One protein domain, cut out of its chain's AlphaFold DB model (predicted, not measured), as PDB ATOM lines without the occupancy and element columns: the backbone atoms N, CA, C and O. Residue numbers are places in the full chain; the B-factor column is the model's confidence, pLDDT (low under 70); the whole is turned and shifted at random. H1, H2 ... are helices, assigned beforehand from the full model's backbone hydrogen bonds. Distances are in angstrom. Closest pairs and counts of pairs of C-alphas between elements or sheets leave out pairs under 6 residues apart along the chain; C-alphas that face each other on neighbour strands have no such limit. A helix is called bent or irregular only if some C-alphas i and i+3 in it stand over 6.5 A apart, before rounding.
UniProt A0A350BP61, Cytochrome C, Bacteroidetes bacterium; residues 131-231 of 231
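AT A GLANCE: This is residues 131 to 231 of the 231 residues of the protein "Cytochrome C" of Bacteroidetes bacterium (UniProt A0A350BP61). What shape does the backbone make? It is a long helical hairpin that opens into a V: the arms H2a and H2b of a bent helix lead out, three residues turn the chain, and the long helix H3 comes back, side by side with H2b near the turn and spreading away from H2a. At the open end of the V lie the short helix H1, which packs on H2a, and the unnamed last stretch, residues 215 to 231. What is its make-up and size? The printed part has 101 residues with three named helices in the order H1, H2, H3 and no named strand; its class is all helix, with 65 residues in the helices. The whole is loose, with a radius of gyration of the C-alphas of 17.1 A, and elongated, with spans of 54 by 31 by 21 A.

HOW THE PARTS SIT: What does the first helix meet? H1, residues 134 to 137, touches H2a, residues 151 to 164, through residues 153 to 157 of H2a alone; their closest C-alphas, of Ser 135 and Ala 153, are 5.5 A apart. How does the next helix bend? By its hydrogen bonds H2, residues 151 to 175, was assigned as one helix, but it is bent: C-alphas 164 and 167 are 7.0 A apart, and H2a and H2b, residues 167 to 175, stand at a steep tilt of 43 degrees. How does the longest helix return? H3, residues 179 to 214, forms a helical hairpin with H2b: they touch, through residues 181 to 194 of H3 alone, with the closest C-alphas, of Val 168 and Ala 193, 6.3 A apart, and run opposite ways at a shallow tilt of 34.6 degrees, only just short of steep. H2a and H3 are close but not clearly touching, with the closest C-alphas, of Leu 164 and Leu 197, 7.1 A apart, and run opposite ways at a steep tilt of 54 degrees. H1 is apart from H2b and from H3. What do the backbone N and O atoms show? Every O i to N i+4 pair is within hydrogen-bond range in H2a and H2b, and 26 of 32 are in H3, while H1 is too short for such a pair.

IN THESE COORDINATES: Where does the first helix begin? C-alpha 134 of H1 is at (-58.947, -32.616, 40.453). How long are the others? H2a measures 20.1 A from first to last C-alpha, H2b 11.7 A and H3 44.6 A. H3 ends with C-alpha 214 at (-55.260, -28.640, 24.902). Is H3 even along its length? It is irregular, with C-alphas 183 and 186 at 9.4 A and a kink of 96 degrees near residue 186.

THE WHOLE: How far does it reach? The two C-alphas farthest apart, of Asp 146 and Asp 179, are 55.8 A apart. Which links are long? The link from H1 to H2, residues 138 to 150, is long, and that from H2 to H3 is tight. Is it whole and confident? The printed part has no cut, its mean pLDDT is 88.8, and no printed residue is under 70.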
ATOM      1  N   ASN A 131     -62.046 -22.851  36.123       86.56
ATOM      2  CA  ASN A 131     -61.187 -23.714  36.912       86.56
ATOM      3  C   ASN A 131     -61.995 -24.819  37.599       86.56
ATOM      4  O   ASN A 131     -63.012 -24.528  38.223       86.56
ATOM      5  N   VAL A 132     -61.496 -26.050  37.520       90.00
ATOM      6  CA  VAL A 132     -62.102 -27.245  38.125       90.00
ATOM      7  C   VAL A 132     -61.078 -27.899  39.048       90.00
ATOM      8  O   VAL A 132     -59.875 -27.846  38.782       90.00
ATOM      9  N   ASP A 133     -61.523 -28.496  40.145       92.50
ATOM     10  CA  ASP A 133     -60.620 -29.225  41.040       92.50
ATOM     11  C   ASP A 133     -60.411 -30.665  40.562       92.50
ATOM     12  O   ASP A 133     -61.255 -31.259  39.892       92.50
ATOM     13  N   LEU A 134     -59.275 -31.269  40.915       91.88
ATOM     14  CA  LEU A 134     -58.947 -32.616  40.453       91.88
ATOM     15  C   LEU A 134     -59.994 -33.641  40.908       91.88
ATOM     16  O   LEU A 134     -60.306 -34.550  40.154       91.88
ATOM     17  N   SER A 135     -60.562 -33.498  42.106       91.94
ATOM     18  CA  SER A 135     -61.620 -34.386  42.602       91.94
ATOM     19  C   SER A 135     -62.879 -34.357  41.732       91.94
ATOM     20  O   SER A 135     -63.513 -35.393  41.530       91.94
ATOM     21  N   GLU A 136     -63.209 -33.199  41.157       91.00
ATOM     22  CA  GLU A 136     -64.409 -33.011  40.338       91.00
ATOM     23  C   GLU A 136     -64.296 -33.737  38.995       91.00
ATOM     24  O   GLU A 136     -65.287 -34.270  38.497       91.00
ATOM     25  N   TYR A 137     -63.076 -33.881  38.465       90.44
ATOM     26  CA  TYR A 137     -62.802 -34.741  37.308       90.44
ATOM     27  C   TYR A 137     -63.158 -36.211  37.544       90.44
ATOM     28  O   TYR A 137     -63.517 -36.917  36.603       90.44
ATOM     29  N   PHE A 138     -63.084 -36.672  38.793       90.88
ATOM     30  CA  PHE A 138     -63.458 -38.029  39.195       90.88
ATOM     31  C   PHE A 138     -64.895 -38.107  39.733       90.88
ATOM     32  O   PHE A 138     -65.271 -39.104  40.349       90.88
ATOM     33  N   GLY A 139     -65.709 -37.067  39.513       89.50
ATOM     34  CA  GLY A 139     -67.105 -37.016  39.948       89.50
ATOM     35  C   GLY A 139     -67.289 -36.798  41.451       89.50
ATOM     36  O   GLY A 139     -68.393 -36.986  41.960       89.50
ATOM     37  N   ILE A 140     -66.232 -36.408  42.172       91.62
ATOM     38  CA  ILE A 140     -66.293 -36.096  43.600       91.62
ATOM     39  C   ILE A 140     -66.350 -34.567  43.744       91.62
ATOM     40  O   ILE A 140     -65.326 -33.904  43.570       91.62
ATOM     41  N   PRO A 141     -67.515 -33.978  44.067       91.50
ATOM     42  CA  PRO A 141     -67.623 -32.532  44.207       91.50
ATOM     43  C   PRO A 141     -66.768 -32.055  45.385       91.50
ATOM     44  O   PRO A 141     -66.836 -32.641  46.471       91.50
ATOM     45  N   THR A 142     -65.978 -30.993  45.189       89.25
ATOM     46  CA  THR A 142     -65.131 -30.424  46.253       89.25
ATOM     47  C   THR A 142     -65.969 -29.893  47.412       89.25
ATOM     48  O   THR A 142     -65.598 -30.032  48.581       89.25
ATOM     49  N   ARG A 143     -67.115 -29.287  47.092       89.62
ATOM     50  CA  ARG A 143     -68.066 -28.764  48.070       89.62
ATOM     51  C   ARG A 143     -69.423 -29.430  47.925       89.62
ATOM     52  O   ARG A 143     -69.892 -29.684  46.820       89.62
ATOM     53  N   ASN A 144     -70.046 -29.687  49.063       88.75
ATOM     54  CA  ASN A 144     -71.410 -30.182  49.155       88.75
ATOM     55  C   ASN A 144     -72.421 -29.065  48.807       88.75
ATOM     56  O   ASN A 144     -72.051 -27.887  48.779       88.75
ATOM     57  N   PRO A 145     -73.709 -29.392  48.575       88.38
ATOM     58  CA  PRO A 145     -74.746 -28.395  48.270       88.38
ATOM     59  C   PRO A 145     -74.942 -27.321  49.354       88.38
ATOM     60  O   PRO A 145     -75.387 -26.217  49.059       88.38
ATOM     61  N   ASP A 146     -74.587 -27.631  50.600       86.44
ATOM     62  CA  ASP A 146     -74.576 -26.714  51.747       86.44
ATOM     63  C   ASP A 146     -73.288 -25.865  51.832       86.44
ATOM     64  O   ASP A 146     -73.054 -25.177  52.825       86.44
ATOM     65  N   ASN A 147     -72.448 -25.911  50.790       86.38
ATOM     66  CA  ASN A 147     -71.155 -25.239  50.685       86.38
ATOM     67  C   ASN A 147     -70.101 -25.722  51.706       86.38
ATOM     68  O   ASN A 147     -69.049 -25.091  51.849       86.38
ATOM     69  N   THR A 148     -70.339 -26.846  52.395       89.31
ATOM     70  CA  THR A 148     -69.330 -27.479  53.256       89.31
ATOM     71  C   THR A 148     -68.290 -28.224  52.421       89.31
ATOM     72  O   THR A 148     -68.577 -28.704  51.321       89.31
ATOM     73  N   LEU A 149     -67.053 -28.311  52.920       90.50
ATOM     74  CA  LEU A 149     -65.996 -29.069  52.250       90.50
ATOM     75  C   LEU A 149     -66.333 -30.563  52.301       90.50
ATOM     76  O   LEU A 149     -66.543 -31.107  53.384       90.50
ATOM     77  N   ASN A 150     -66.333 -31.227  51.147       92.38
ATOM     78  CA  ASN A 150     -66.574 -32.658  51.074       92.38
ATOM     79  C   ASN A 150     -65.352 -33.427  51.613       92.38
ATOM     80  O   ASN A 150     -64.276 -33.373  51.003       92.38
ATOM     81  N   PRO A 151     -65.481 -34.195  52.714       91.75
ATOM     82  CA  PRO A 151     -64.364 -34.962  53.257       91.75
ATOM     83  C   PRO A 151     -63.797 -35.978  52.258       91.75
ATOM     84  O   PRO A 151     -62.599 -36.244  52.277       91.75
ATOM     85  N   ALA A 152     -64.627 -36.514  51.353       91.94
ATOM     86  CA  ALA A 152     -64.175 -37.448  50.325       91.94
ATOM     87  C   ALA A 152     -63.228 -36.781  49.316       91.94
ATOM     88  O   ALA A 152     -62.209 -37.373  48.963       91.94
ATOM     89  N   ALA A 153     -63.511 -35.537  48.904       92.31
ATOM     90  CA  ALA A 153     -62.630 -34.768  48.021       92.31
ATOM     91  C   ALA A 153     -61.289 -34.455  48.702       92.31
ATOM     92  O   ALA A 153     -60.227 -34.592  48.093       92.31
ATOM     93  N   MET A 154     -61.327 -34.114  49.995       92.69
ATOM     94  CA  MET A 154     -60.123 -33.875  50.793       92.69
ATOM     95  C   MET A 154     -59.265 -35.142  50.928       92.69
ATOM     96  O   MET A 154     -58.053 -35.088  50.720       92.69
ATOM     97  N   ILE A 155     -59.877 -36.292  51.241       93.62
ATOM     98  CA  ILE A 155     -59.170 -37.579  51.331       93.62
ATOM     99  C   ILE A 155     -58.586 -37.956  49.970       93.62
ATOM    100  O   ILE A 155     -57.424 -38.349  49.903       93.62
ATOM    101  N   PHE A 156     -59.351 -37.793  48.888       94.50
ATOM    102  CA  PHE A 156     -58.875 -38.046  47.530       94.50
ATOM    103  C   PHE A 156     -57.627 -37.213  47.209       94.50
ATOM    104  O   PHE A 156     -56.591 -37.772  46.847       94.50
ATOM    105  N   GLY A 157     -57.681 -35.898  47.436       92.06
ATOM    106  CA  GLY A 157     -56.531 -35.019  47.233       92.06
ATOM    107  C   GLY A 157     -55.330 -35.397  48.105       92.06
ATOM    108  O   GLY A 157     -54.194 -35.411  47.631       92.06
ATOM    109  N   ALA A 158     -55.569 -35.773  49.366       93.06
ATOM    110  CA  ALA A 158     -54.516 -36.179  50.293       93.06
ATOM    111  C   ALA A 158     -53.856 -37.492  49.854       93.06
ATOM    112  O   ALA A 158     -52.635 -37.627  49.943       93.06
ATOM    113  N   VAL A 159     -54.639 -38.433  49.318       94.25
ATOM    114  CA  VAL A 159     -54.134 -39.668  48.711       94.25
ATOM    115  C   VAL A 159     -53.325 -39.358  47.455       94.25
ATOM    116  O   VAL A 159     -52.242 -39.914  47.310       94.25
ATOM    117  N   CYS A 160     -53.770 -38.447  46.584       93.25
ATOM    118  CA  CYS A 160     -53.001 -38.044  45.400       93.25
ATOM    119  C   CYS A 160     -51.638 -37.443  45.772       93.25
ATOM    120  O   CYS A 160     -50.612 -37.835  45.214       93.25
ATOM    121  N   VAL A 161     -51.608 -36.528  46.746       92.62
ATOM    122  CA  VAL A 161     -50.355 -35.926  47.227       92.62
ATOM    123  C   VAL A 161     -49.491 -36.968  47.943       92.62
ATOM    124  O   VAL A 161     -48.294 -37.058  47.683       92.62
ATOM    125  N   GLY A 162     -50.075 -37.809  48.798       92.44
ATOM    126  CA  GLY A 162     -49.358 -38.886  49.482       92.44
ATOM    127  C   GLY A 162     -48.775 -39.918  48.512       92.44
ATOM    128  O   GLY A 162     -47.639 -40.363  48.689       92.44
ATOM    129  N   ALA A 163     -49.497 -40.253  47.441       92.50
ATOM    130  CA  ALA A 163     -49.049 -41.176  46.403       92.50
ATOM    131  C   ALA A 163     -47.793 -40.669  45.679       92.50
ATOM    132  O   ALA A 163     -46.947 -41.482  45.316       92.50
ATOM    133  N   LEU A 164     -47.614 -39.348  45.544       92.75
ATOM    134  CA  LEU A 164     -46.383 -38.767  44.997       92.75
ATOM    135  C   LEU A 164     -45.158 -39.070  45.877       92.75
ATOM    136  O   LEU A 164     -44.087 -39.356  45.349       92.75
ATOM    137  N   TYR A 165     -45.311 -39.040  47.205       91.81
ATOM    138  CA  TYR A 165     -44.211 -39.239  48.161       91.81
ATOM    139  C   TYR A 165     -44.048 -40.688  48.649       91.81
ATOM    140  O   TYR A 165     -42.992 -41.057  49.162       91.81
ATOM    141  N   THR A 166     -45.047 -41.547  48.444       88.44
ATOM    142  CA  THR A 166     -45.006 -42.969  48.836       88.44
ATOM    143  C   THR A 166     -43.822 -43.752  48.229       88.44
ATOM    144  O   THR A 166     -43.206 -44.544  48.955       88.44
ATOM    145  N   PRO A 167     -43.416 -43.534  46.955       86.81
ATOM    146  CA  PRO A 167     -42.263 -44.214  46.364       86.81
ATOM    147  C   PRO A 167     -40.957 -44.042  47.146       86.81
ATOM    148  O   PRO A 167     -40.121 -44.943  47.106       86.81
ATOM    149  N   VAL A 168     -40.785 -42.946  47.899       84.62
ATOM    150  CA  VAL A 168     -39.580 -42.710  48.716       84.62
ATOM    151  C   VAL A 168     -39.354 -43.859  49.691       84.62
ATOM    152  O   VAL A 168     -38.268 -44.444  49.712       84.62
ATOM    153  N   GLY A 169     -40.387 -44.201  50.465       80.50
ATOM    154  CA  GLY A 169     -40.323 -45.248  51.481       80.50
ATOM    155  C   GLY A 169     -40.220 -46.644  50.872       80.50
ATOM    156  O   GLY A 169     -39.414 -47.456  51.326       80.50
ATOM    157  N   LEU A 170     -40.971 -46.909  49.797       83.75
ATOM    158  CA  LEU A 170     -40.953 -48.210  49.118       83.75
ATOM    159  C   LEU A 170     -39.581 -48.524  48.515       83.75
ATOM    160  O   LEU A 170     -39.045 -49.612  48.728       83.75
ATOM    161  N   VAL A 171     -38.983 -47.562  47.806       84.38
ATOM    162  CA  VAL A 171     -37.655 -47.733  47.203       84.38
ATOM    163  C   VAL A 171     -36.589 -47.906  48.282       84.38
ATOM    164  O   VAL A 171     -35.704 -48.747  48.117       84.38
ATOM    165  N   TRP A 172     -36.690 -47.179  49.400       79.31
ATOM    166  CA  TRP A 172     -35.781 -47.361  50.532       79.31
ATOM    167  C   TRP A 172     -35.840 -48.791  51.080       79.31
ATOM    168  O   TRP A 172     -34.810 -49.458  51.140       79.31
ATOM    169  N   ILE A 173     -37.032 -49.301  51.405       79.88
ATOM    170  CA  ILE A 173     -37.207 -50.658  51.957       79.88
ATOM    171  C   ILE A 173     -36.692 -51.723  50.979       79.88
ATOM    172  O   ILE A 173     -35.994 -52.654  51.381       79.88
ATOM    173  N   GLN A 174     -36.989 -51.574  49.686       82.75
ATOM    174  CA  GLN A 174     -36.580 -52.536  48.658       82.75
ATOM    175  C   GLN A 174     -35.075 -52.506  48.367       82.75
ATOM    176  O   GLN A 174     -34.500 -53.532  48.002       82.75
ATOM    177  N   ARG A 175     -34.423 -51.342  48.490       81.44
ATOM    178  CA  ARG A 175     -33.022 -51.145  48.073       81.44
ATOM    179  C   ARG A 175     -32.057 -50.820  49.209       81.44
ATOM    180  O   ARG A 175     -30.887 -50.562  48.924       81.44
ATOM    181  N   GLN A 176     -32.483 -50.930  50.467       75.06
ATOM    182  CA  GLN A 176     -31.651 -50.669  51.652       75.06
ATOM    183  C   GLN A 176     -30.323 -51.442  51.657       75.06
ATOM    184  O   GLN A 176     -29.314 -50.951  52.154       75.06
ATOM    185  N   ASN A 177     -30.295 -52.637  51.057       72.75
ATOM    186  CA  ASN A 177     -29.104 -53.486  51.030       72.75
ATOM    187  C   ASN A 177     -28.100 -53.138  49.924       72.75
ATOM    188  O   ASN A 177     -26.993 -53.680  49.932       72.75
ATOM    189  N   SER A 178     -28.456 -52.247  48.998       79.81
ATOM    190  CA  SER A 178     -27.559 -51.828  47.920       79.81
ATOM    191  C   SER A 178     -26.449 -50.904  48.430       79.81
ATOM    192  O   SER A 178     -26.660 -50.080  49.323       79.81
ATOM    193  N   ASP A 179     -25.260 -51.009  47.835       75.69
ATOM    194  CA  ASP A 179     -24.080 -50.248  48.269       75.69
ATOM    195  C   ASP A 179     -24.283 -48.731  48.199       75.69
ATOM    196  O   ASP A 179     -23.734 -47.989  49.013       75.69
ATOM    197  N   LEU A 180     -25.098 -48.255  47.254       76.12
ATOM    198  CA  LEU A 180     -25.439 -46.841  47.131       76.12
ATOM    199  C   LEU A 180     -26.260 -46.358  48.332       76.12
ATOM    200  O   LEU A 180     -25.903 -45.356  48.943       76.12
ATOM    201  N   PHE A 181     -27.312 -47.088  48.707       79.06
ATOM    202  CA  PHE A 181     -28.193 -46.715  49.818       79.06
ATOM    203  C   PHE A 181     -27.488 -46.811  51.175       79.06
ATOM    204  O   PHE A 181     -27.695 -45.951  52.032       79.06
ATOM    205  N   LYS A 182     -26.577 -47.781  51.336       78.31
ATOM    206  CA  LYS A 182     -25.705 -47.882  52.517       78.31
ATOM    207  C   LYS A 182     -24.773 -46.676  52.662       78.31
ATOM    208  O   LYS A 182     -24.604 -46.175  53.767       78.31
ATOM    209  N   LYS A 183     -24.190 -46.192  51.558       80.12
ATOM    210  CA  LYS A 183     -23.296 -45.016  51.560       80.12
ATOM    211  C   LYS A 183     -24.044 -43.694  51.738       80.12
ATOM    212  O   LYS A 183     -23.525 -42.774  52.367       80.12
ATOM    213  N   LEU A 184     -25.246 -43.584  51.172       82.12
ATOM    214  CA  LEU A 184     -26.062 -42.372  51.253       82.12
ATOM    215  C   LEU A 184     -26.682 -42.213  52.652       82.12
ATOM    216  O   LEU A 184     -26.710 -41.111  53.194       82.12
ATOM    217  N   GLY A 185     -27.121 -43.318  53.258       85.56
ATOM    218  CA  GLY A 185     -27.831 -43.310  54.533       85.56
ATOM    219  C   GLY A 185     -29.260 -42.766  54.410       85.56
ATOM    220  O   GLY A 185     -29.627 -42.112  53.432       85.56
ATOM    221  N   PHE A 186     -30.084 -43.039  55.423       85.62
ATOM    222  CA  PHE A 186     -31.515 -42.719  55.389       85.62
ATOM    223  C   PHE A 186     -31.787 -41.214  55.289       85.62
ATOM    224  O   PHE A 186     -32.608 -40.781  54.486       85.62
ATOM    225  N   ILE A 187     -31.072 -40.405  56.076       87.88
ATOM    226  CA  ILE A 187     -31.324 -38.961  56.176       87.88
ATOM    227  C   ILE A 187     -31.048 -38.261  54.841       87.88
ATOM    228  O   ILE A 187     -31.926 -37.575  54.321       87.88
ATOM    229  N   ARG A 188     -29.861 -38.462  54.247       88.94
ATOM    230  CA  ARG A 188     -29.514 -37.830  52.961       88.94
ATOM    231  C   ARG A 188     -30.449 -38.293  51.850       88.94
ATOM    232  O   ARG A 188     -30.847 -37.481  51.021       88.94
ATOM    233  N   TYR A 189     -30.826 -39.574  51.856       89.75
ATOM    234  CA  TYR A 189     -31.732 -40.125  50.854       89.75
ATOM    235  C   TYR A 189     -33.096 -39.451  50.938       89.75
ATOM    236  O   TYR A 189     -33.591 -38.968  49.926       89.75
ATOM    237  N   SER A 190     -33.662 -39.355  52.142       89.81
ATOM    238  CA  SER A 190     -34.958 -38.717  52.362       89.81
ATOM    239  C   SER A 190     -34.949 -37.247  51.946       89.81
ATOM    240  O   SER A 190     -35.895 -36.806  51.302       89.81
ATOM    241  N   VAL A 191     -33.870 -36.505  52.230       91.75
ATOM    242  CA  VAL A 191     -33.726 -35.102  51.794       91.75
ATOM    243  C   VAL A 191     -33.672 -34.991  50.268       91.75
ATOM    244  O   VAL A 191     -34.438 -34.225  49.687       91.75
ATOM    245  N   VAL A 192     -32.811 -35.774  49.605       91.06
ATOM    246  CA  VAL A 192     -32.693 -35.764  48.133       91.06
ATOM    247  C   VAL A 192     -34.013 -36.173  47.482       91.06
ATOM    248  O   VAL A 192     -34.465 -35.519  46.544       91.06
ATOM    249  N   ALA A 193     -34.643 -37.236  47.980       91.94
ATOM    250  CA  ALA A 193     -35.891 -37.754  47.443       91.94
ATOM    251  C   ALA A 193     -37.044 -36.762  47.627       91.94
ATOM    252  O   ALA A 193     -37.809 -36.551  46.689       91.94
ATOM    253  N   PHE A 194     -37.140 -36.113  48.791       93.56
ATOM    254  CA  PHE A 194     -38.119 -35.059  49.042       93.56
ATOM    255  C   PHE A 194     -37.955 -33.896  48.057       93.56
ATOM    256  O   PHE A 194     -38.909 -33.565  47.357       93.56
ATOM    257  N   LEU A 195     -36.744 -33.340  47.928       93.25
ATOM    258  CA  LEU A 195     -36.471 -32.227  47.010       93.25
ATOM    259  C   LEU A 195     -36.762 -32.599  45.549       93.25
ATOM    260  O   LEU A 195     -37.390 -31.828  44.821       93.25
ATOM    261  N   LEU A 196     -36.343 -33.797  45.125       92.44
ATOM    262  CA  LEU A 196     -36.584 -34.292  43.772       92.44
ATOM    263  C   LEU A 196     -38.086 -34.449  43.501       92.44
ATOM    264  O   LEU A 196     -38.569 -34.013  42.461       92.44
ATOM    265  N   LEU A 197     -38.838 -35.042  44.429       93.81
ATOM    266  CA  LEU A 197     -40.274 -35.254  44.257       93.81
ATOM    267  C   LEU A 197     -41.080 -33.967  44.353       93.81
ATOM    268  O   LEU A 197     -42.064 -33.843  43.635       93.81
ATOM    269  N   SER A 198     -40.662 -32.989  45.158       93.94
ATOM    270  CA  SER A 198     -41.264 -31.653  45.127       93.94
ATOM    271  C   SER A 198     -41.053 -30.982  43.765       93.94
ATOM    272  O   SER A 198     -41.988 -30.394  43.223       93.94
ATOM    273  N   MET A 199     -39.868 -31.136  43.160       93.88
ATOM    274  CA  MET A 199     -39.601 -30.661  41.797       93.88
ATOM    275  C   MET A 199     -40.469 -31.388  40.755       93.88
ATOM    276  O   MET A 199     -41.045 -30.743  39.881       93.88
ATOM    277  N   VAL A 200     -40.618 -32.714  40.857       93.44
ATOM    278  CA  VAL A 200     -41.529 -33.480  39.985       93.44
ATOM    279  C   VAL A 200     -42.990 -33.071  40.206       93.44
ATOM    280  O   VAL A 200     -43.732 -32.912  39.240       93.44
ATOM    281  N   GLY A 201     -43.402 -32.842  41.452       94.06
ATOM    282  CA  GLY A 201     -44.746 -32.389  41.807       94.06
ATOM    283  C   GLY A 201     -45.094 -31.046  41.172       94.06
ATOM    284  O   GLY A 201     -46.204 -30.875  40.675       94.06
ATOM    285  N   LEU A 202     -44.125 -30.130  41.093       93.44
ATOM    286  CA  LEU A 202     -44.274 -28.876  40.363       93.44
ATOM    287  C   LEU A 202     -44.527 -29.112  38.869       93.44
ATOM    288  O   LEU A 202     -45.461 -28.530  38.322       93.44
ATOM    289  N   VAL A 203     -43.765 -29.996  38.218       94.00
ATOM    290  CA  VAL A 203     -43.987 -30.345  36.799       94.00
ATOM    291  C   VAL A 203     -45.383 -30.925  36.597       94.00
ATOM    292  O   VAL A 203     -46.112 -30.485  35.711       94.00
ATOM    293  N   ILE A 204     -45.777 -31.884  37.441       94.38
ATOM    294  CA  ILE A 204     -47.107 -32.501  37.389       94.38
ATOM    295  C   ILE A 204     -48.189 -31.429  37.534       94.38
ATOM    296  O   ILE A 204     -49.147 -31.423  36.763       94.38
ATOM    297  N   LYS A 205     -48.027 -30.488  38.470       93.12
ATOM    298  CA  LYS A 205     -48.992 -29.406  38.676       93.12
ATOM    299  C   LYS A 205     -49.123 -28.501  37.449       93.12
ATOM    300  O   LYS A 205     -50.245 -28.175  37.066       93.12
ATOM    301  N   ILE A 206     -48.011 -28.136  36.809       92.44
ATOM    302  CA  ILE A 206     -48.023 -27.352  35.563       92.44
ATOM    303  C   ILE A 206     -48.776 -28.107  34.467       92.44
ATOM    304  O   ILE A 206     -49.637 -27.533  33.803       92.44
ATOM    305  N   LEU A 207     -48.495 -29.403  34.304       92.50
ATOM    306  CA  LEU A 207     -49.163 -30.239  33.308       92.50
ATOM    307  C   LEU A 207     -50.665 -30.374  33.581       92.50
ATOM    308  O   LEU A 207     -51.453 -30.301  32.645       92.50
ATOM    309  N   LEU A 208     -51.081 -30.505  34.841       92.81
ATOM    310  CA  LEU A 208     -52.500 -30.515  35.216       92.81
ATOM    311  C   LEU A 208     -53.187 -29.169  34.944       92.81
ATOM    312  O   LEU A 208     -54.383 -29.135  34.661       92.81
ATOM    313  N   ARG A 209     -52.445 -28.059  35.004       90.94
ATOM    314  CA  ARG A 209     -52.993 -26.733  34.714       90.94
ATOM    315  C   ARG A 209     -53.098 -26.445  33.217       90.94
ATOM    316  O   ARG A 209     -54.120 -25.924  32.786       90.94
ATOM    317  N   LEU A 210     -52.047 -26.738  32.449       89.19
ATOM    318  CA  LEU A 210     -51.945 -26.377  31.028       89.19
ATOM    319  C   LEU A 210     -52.393 -27.488  30.073       89.19
ATOM    320  O   LEU A 210     -52.798 -27.197  28.955       89.19
ATOM    321  N   GLY A 211     -52.319 -28.752  30.490       88.50
ATOM    322  CA  GLY A 211     -52.607 -29.914  29.648       88.50
ATOM    323  C   GLY A 211     -54.085 -30.083  29.280       88.50
ATOM    324  O   GLY A 211     -54.374 -30.200  28.092       88.50
ATOM    325  N   PRO A 212     -55.037 -30.083  30.236       88.88
ATOM    326  CA  PRO A 212     -56.453 -30.307  29.931       88.88
ATOM    327  C   PRO A 212     -57.042 -29.333  28.889       88.88
ATOM    328  O   PRO A 212     -57.723 -29.816  27.981       88.88
ATOM    329  N   PRO A 213     -56.730 -28.017  28.914       86.06
ATOM    330  CA  PRO A 213     -57.188 -27.080  27.884       86.06
ATOM    331  C   PRO A 213     -56.813 -27.465  26.448       86.06
ATOM    332  O   PRO A 213     -57.588 -27.202  25.534       86.06
ATOM    333  N   VAL A 214     -55.679 -28.149  26.234       84.44
ATOM    334  CA  VAL A 214     -55.260 -28.640  24.902       84.44
ATOM    335  C   VAL A 214     -56.267 -29.632  24.319       84.44
ATOM    336  O   VAL A 214     -56.424 -29.724  23.106       84.44
ATOM    337  N   PHE A 215     -56.973 -30.361  25.182       84.88
ATOM    338  CA  PHE A 215     -57.978 -31.354  24.808       84.88
ATOM    339  C   PHE A 215     -59.416 -30.831  24.956       84.88
ATOM    340  O   PHE A 215     -60.357 -31.621  24.923       84.88
ATOM    341  N   GLY A 216     -59.600 -29.518  25.144       82.69
ATOM    342  CA  GLY A 216     -60.916 -28.904  25.361       82.69
ATOM    343  C   GLY A 216     -61.506 -29.157  26.754       82.69
ATOM    344  O   GLY A 216     -62.712 -29.019  26.940       82.69
ATOM    345  N   LEU A 217     -60.677 -29.544  27.728       87.94
ATOM    346  CA  LEU A 217     -61.073 -29.773  29.117       87.94
ATOM    347  C   LEU A 217     -60.699 -28.575  30.009       87.94
ATOM    348  O   LEU A 217     -59.821 -27.777  29.686       87.94
ATOM    349  N   ASN A 218     -61.341 -28.456  31.171       89.75
ATOM    350  CA  ASN A 218     -61.114 -27.353  32.105       89.75
ATOM    351  C   ASN A 218     -59.740 -27.430  32.813       89.75
ATOM    352  O   ASN A 218     -59.313 -28.503  33.243       89.75
ATOM    353  N   PRO A 219     -59.027 -26.317  33.022       90.56
ATOM    354  CA  PRO A 219     -57.767 -26.336  33.762       90.56
ATOM    355  C   PRO A 219     -57.971 -26.802  35.212       90.56
ATOM    356  O   PRO A 219     -58.896 -26.353  35.895       90.56
ATOM    357  N   VAL A 220     -57.074 -27.667  35.703       91.88
ATOM    358  CA  VAL A 220     -57.110 -28.110  37.103       91.88
ATOM    359  C   VAL A 220     -56.547 -27.014  38.004       91.88
ATOM    360  O   VAL A 220     -55.390 -26.602  37.851       91.88
ATOM    361  N   LYS A 221     -57.339 -26.551  38.975       90.00
ATOM    362  CA  LYS A 221     -56.904 -25.530  39.934       90.00
ATOM    363  C   LYS A 221     -56.300 -26.118  41.187       90.00
ATOM    364  O   LYS A 221     -55.145 -25.797  41.459       90.00
ATOM    365  N   TYR A 222     -57.001 -27.001  41.889       92.88
ATOM    366  CA  TYR A 222     -56.480 -27.654  43.087       92.88
ATOM    367  C   TYR A 222     -56.486 -29.178  42.953       92.88
ATOM    368  O   TYR A 222     -57.390 -29.779  42.383       92.88
ATOM    369  N   VAL A 223     -55.421 -29.801  43.444       92.94
ATOM    370  CA  VAL A 223     -55.262 -31.244  43.655       92.94
ATOM    371  C   VAL A 223     -55.758 -31.610  45.051       92.94
ATOM    372  O   VAL A 223     -56.436 -32.619  45.212       92.94
ATOM    373  N   LEU A 224     -55.434 -30.785  46.050       92.56
ATOM    374  CA  LEU A 224     -55.895 -30.945  47.426       92.56
ATOM    375  C   LEU A 224     -56.515 -29.636  47.906       92.56
ATOM    376  O   LEU A 224     -55.876 -28.589  47.848       92.56
ATOM    377  N   VAL A 225     -57.735 -29.726  48.429       91.88
ATOM    378  CA  VAL A 225     -58.448 -28.616  49.065       91.88
ATOM    379  C   VAL A 225     -58.654 -28.960  50.533       91.88
ATOM    380  O   VAL A 225     -59.183 -30.025  50.859       91.88
ATOM    381  N   THR A 226     -58.229 -28.067  51.424       91.25
ATOM    382  CA  THR A 226     -58.447 -28.193  52.873       91.25
ATOM    383  C   THR A 226     -59.035 -26.893  53.427       91.25
ATOM    384  O   THR A 226     -59.008 -25.868  52.745       91.25
ATOM    385  N   PRO A 227     -59.539 -26.878  54.675       87.31
ATOM    386  CA  PRO A 227     -60.015 -25.640  55.296       87.31
ATOM    387  C   PRO A 227     -58.929 -24.566  55.477       87.31
ATOM    388  O   PRO A 227     -59.264 -23.401  55.670       87.31
ATOM    389  N   TRP A 228     -57.646 -24.945  55.442       87.06
ATOM    390  CA  TRP A 228     -56.526 -24.054  55.768       87.06
ATOM    391  C   TRP A 228     -55.675 -23.676  54.558       87.06
ATOM    392  O   TRP A 228     -55.217 -22.540  54.464       87.06
ATOM    393  N   PHE A 229     -55.433 -24.621  53.650       88.31
ATOM    394  CA  PHE A 229     -54.604 -24.414  52.464       88.31
ATOM    395  C   PHE A 229     -55.022 -25.322  51.306       88.31
ATOM    396  O   PHE A 229     -55.644 -26.367  51.509       88.31
ATOM    397  N   ASN A 230     -54.603 -24.952  50.098       91.12
ATOM    398  CA  ASN A 230     -54.839 -25.731  48.892       91.12
ATOM    399  C   ASN A 230     -53.519 -25.984  48.155       91.12
ATOM    400  O   ASN A 230     -52.577 -25.196  48.275       91.12
ATOM    401  N   ILE A 231     -53.442 -27.093  47.415       87.12
ATOM    402  CA  ILE A 231     -52.274 -27.494  46.609       87.12
ATOM    403  C   ILE A 231     -52.710 -27.747  45.184       87.12
ATOM    404  O   ILE A 231     -53.730 -28.431  44.980       87.12
TER     405      ILE A 231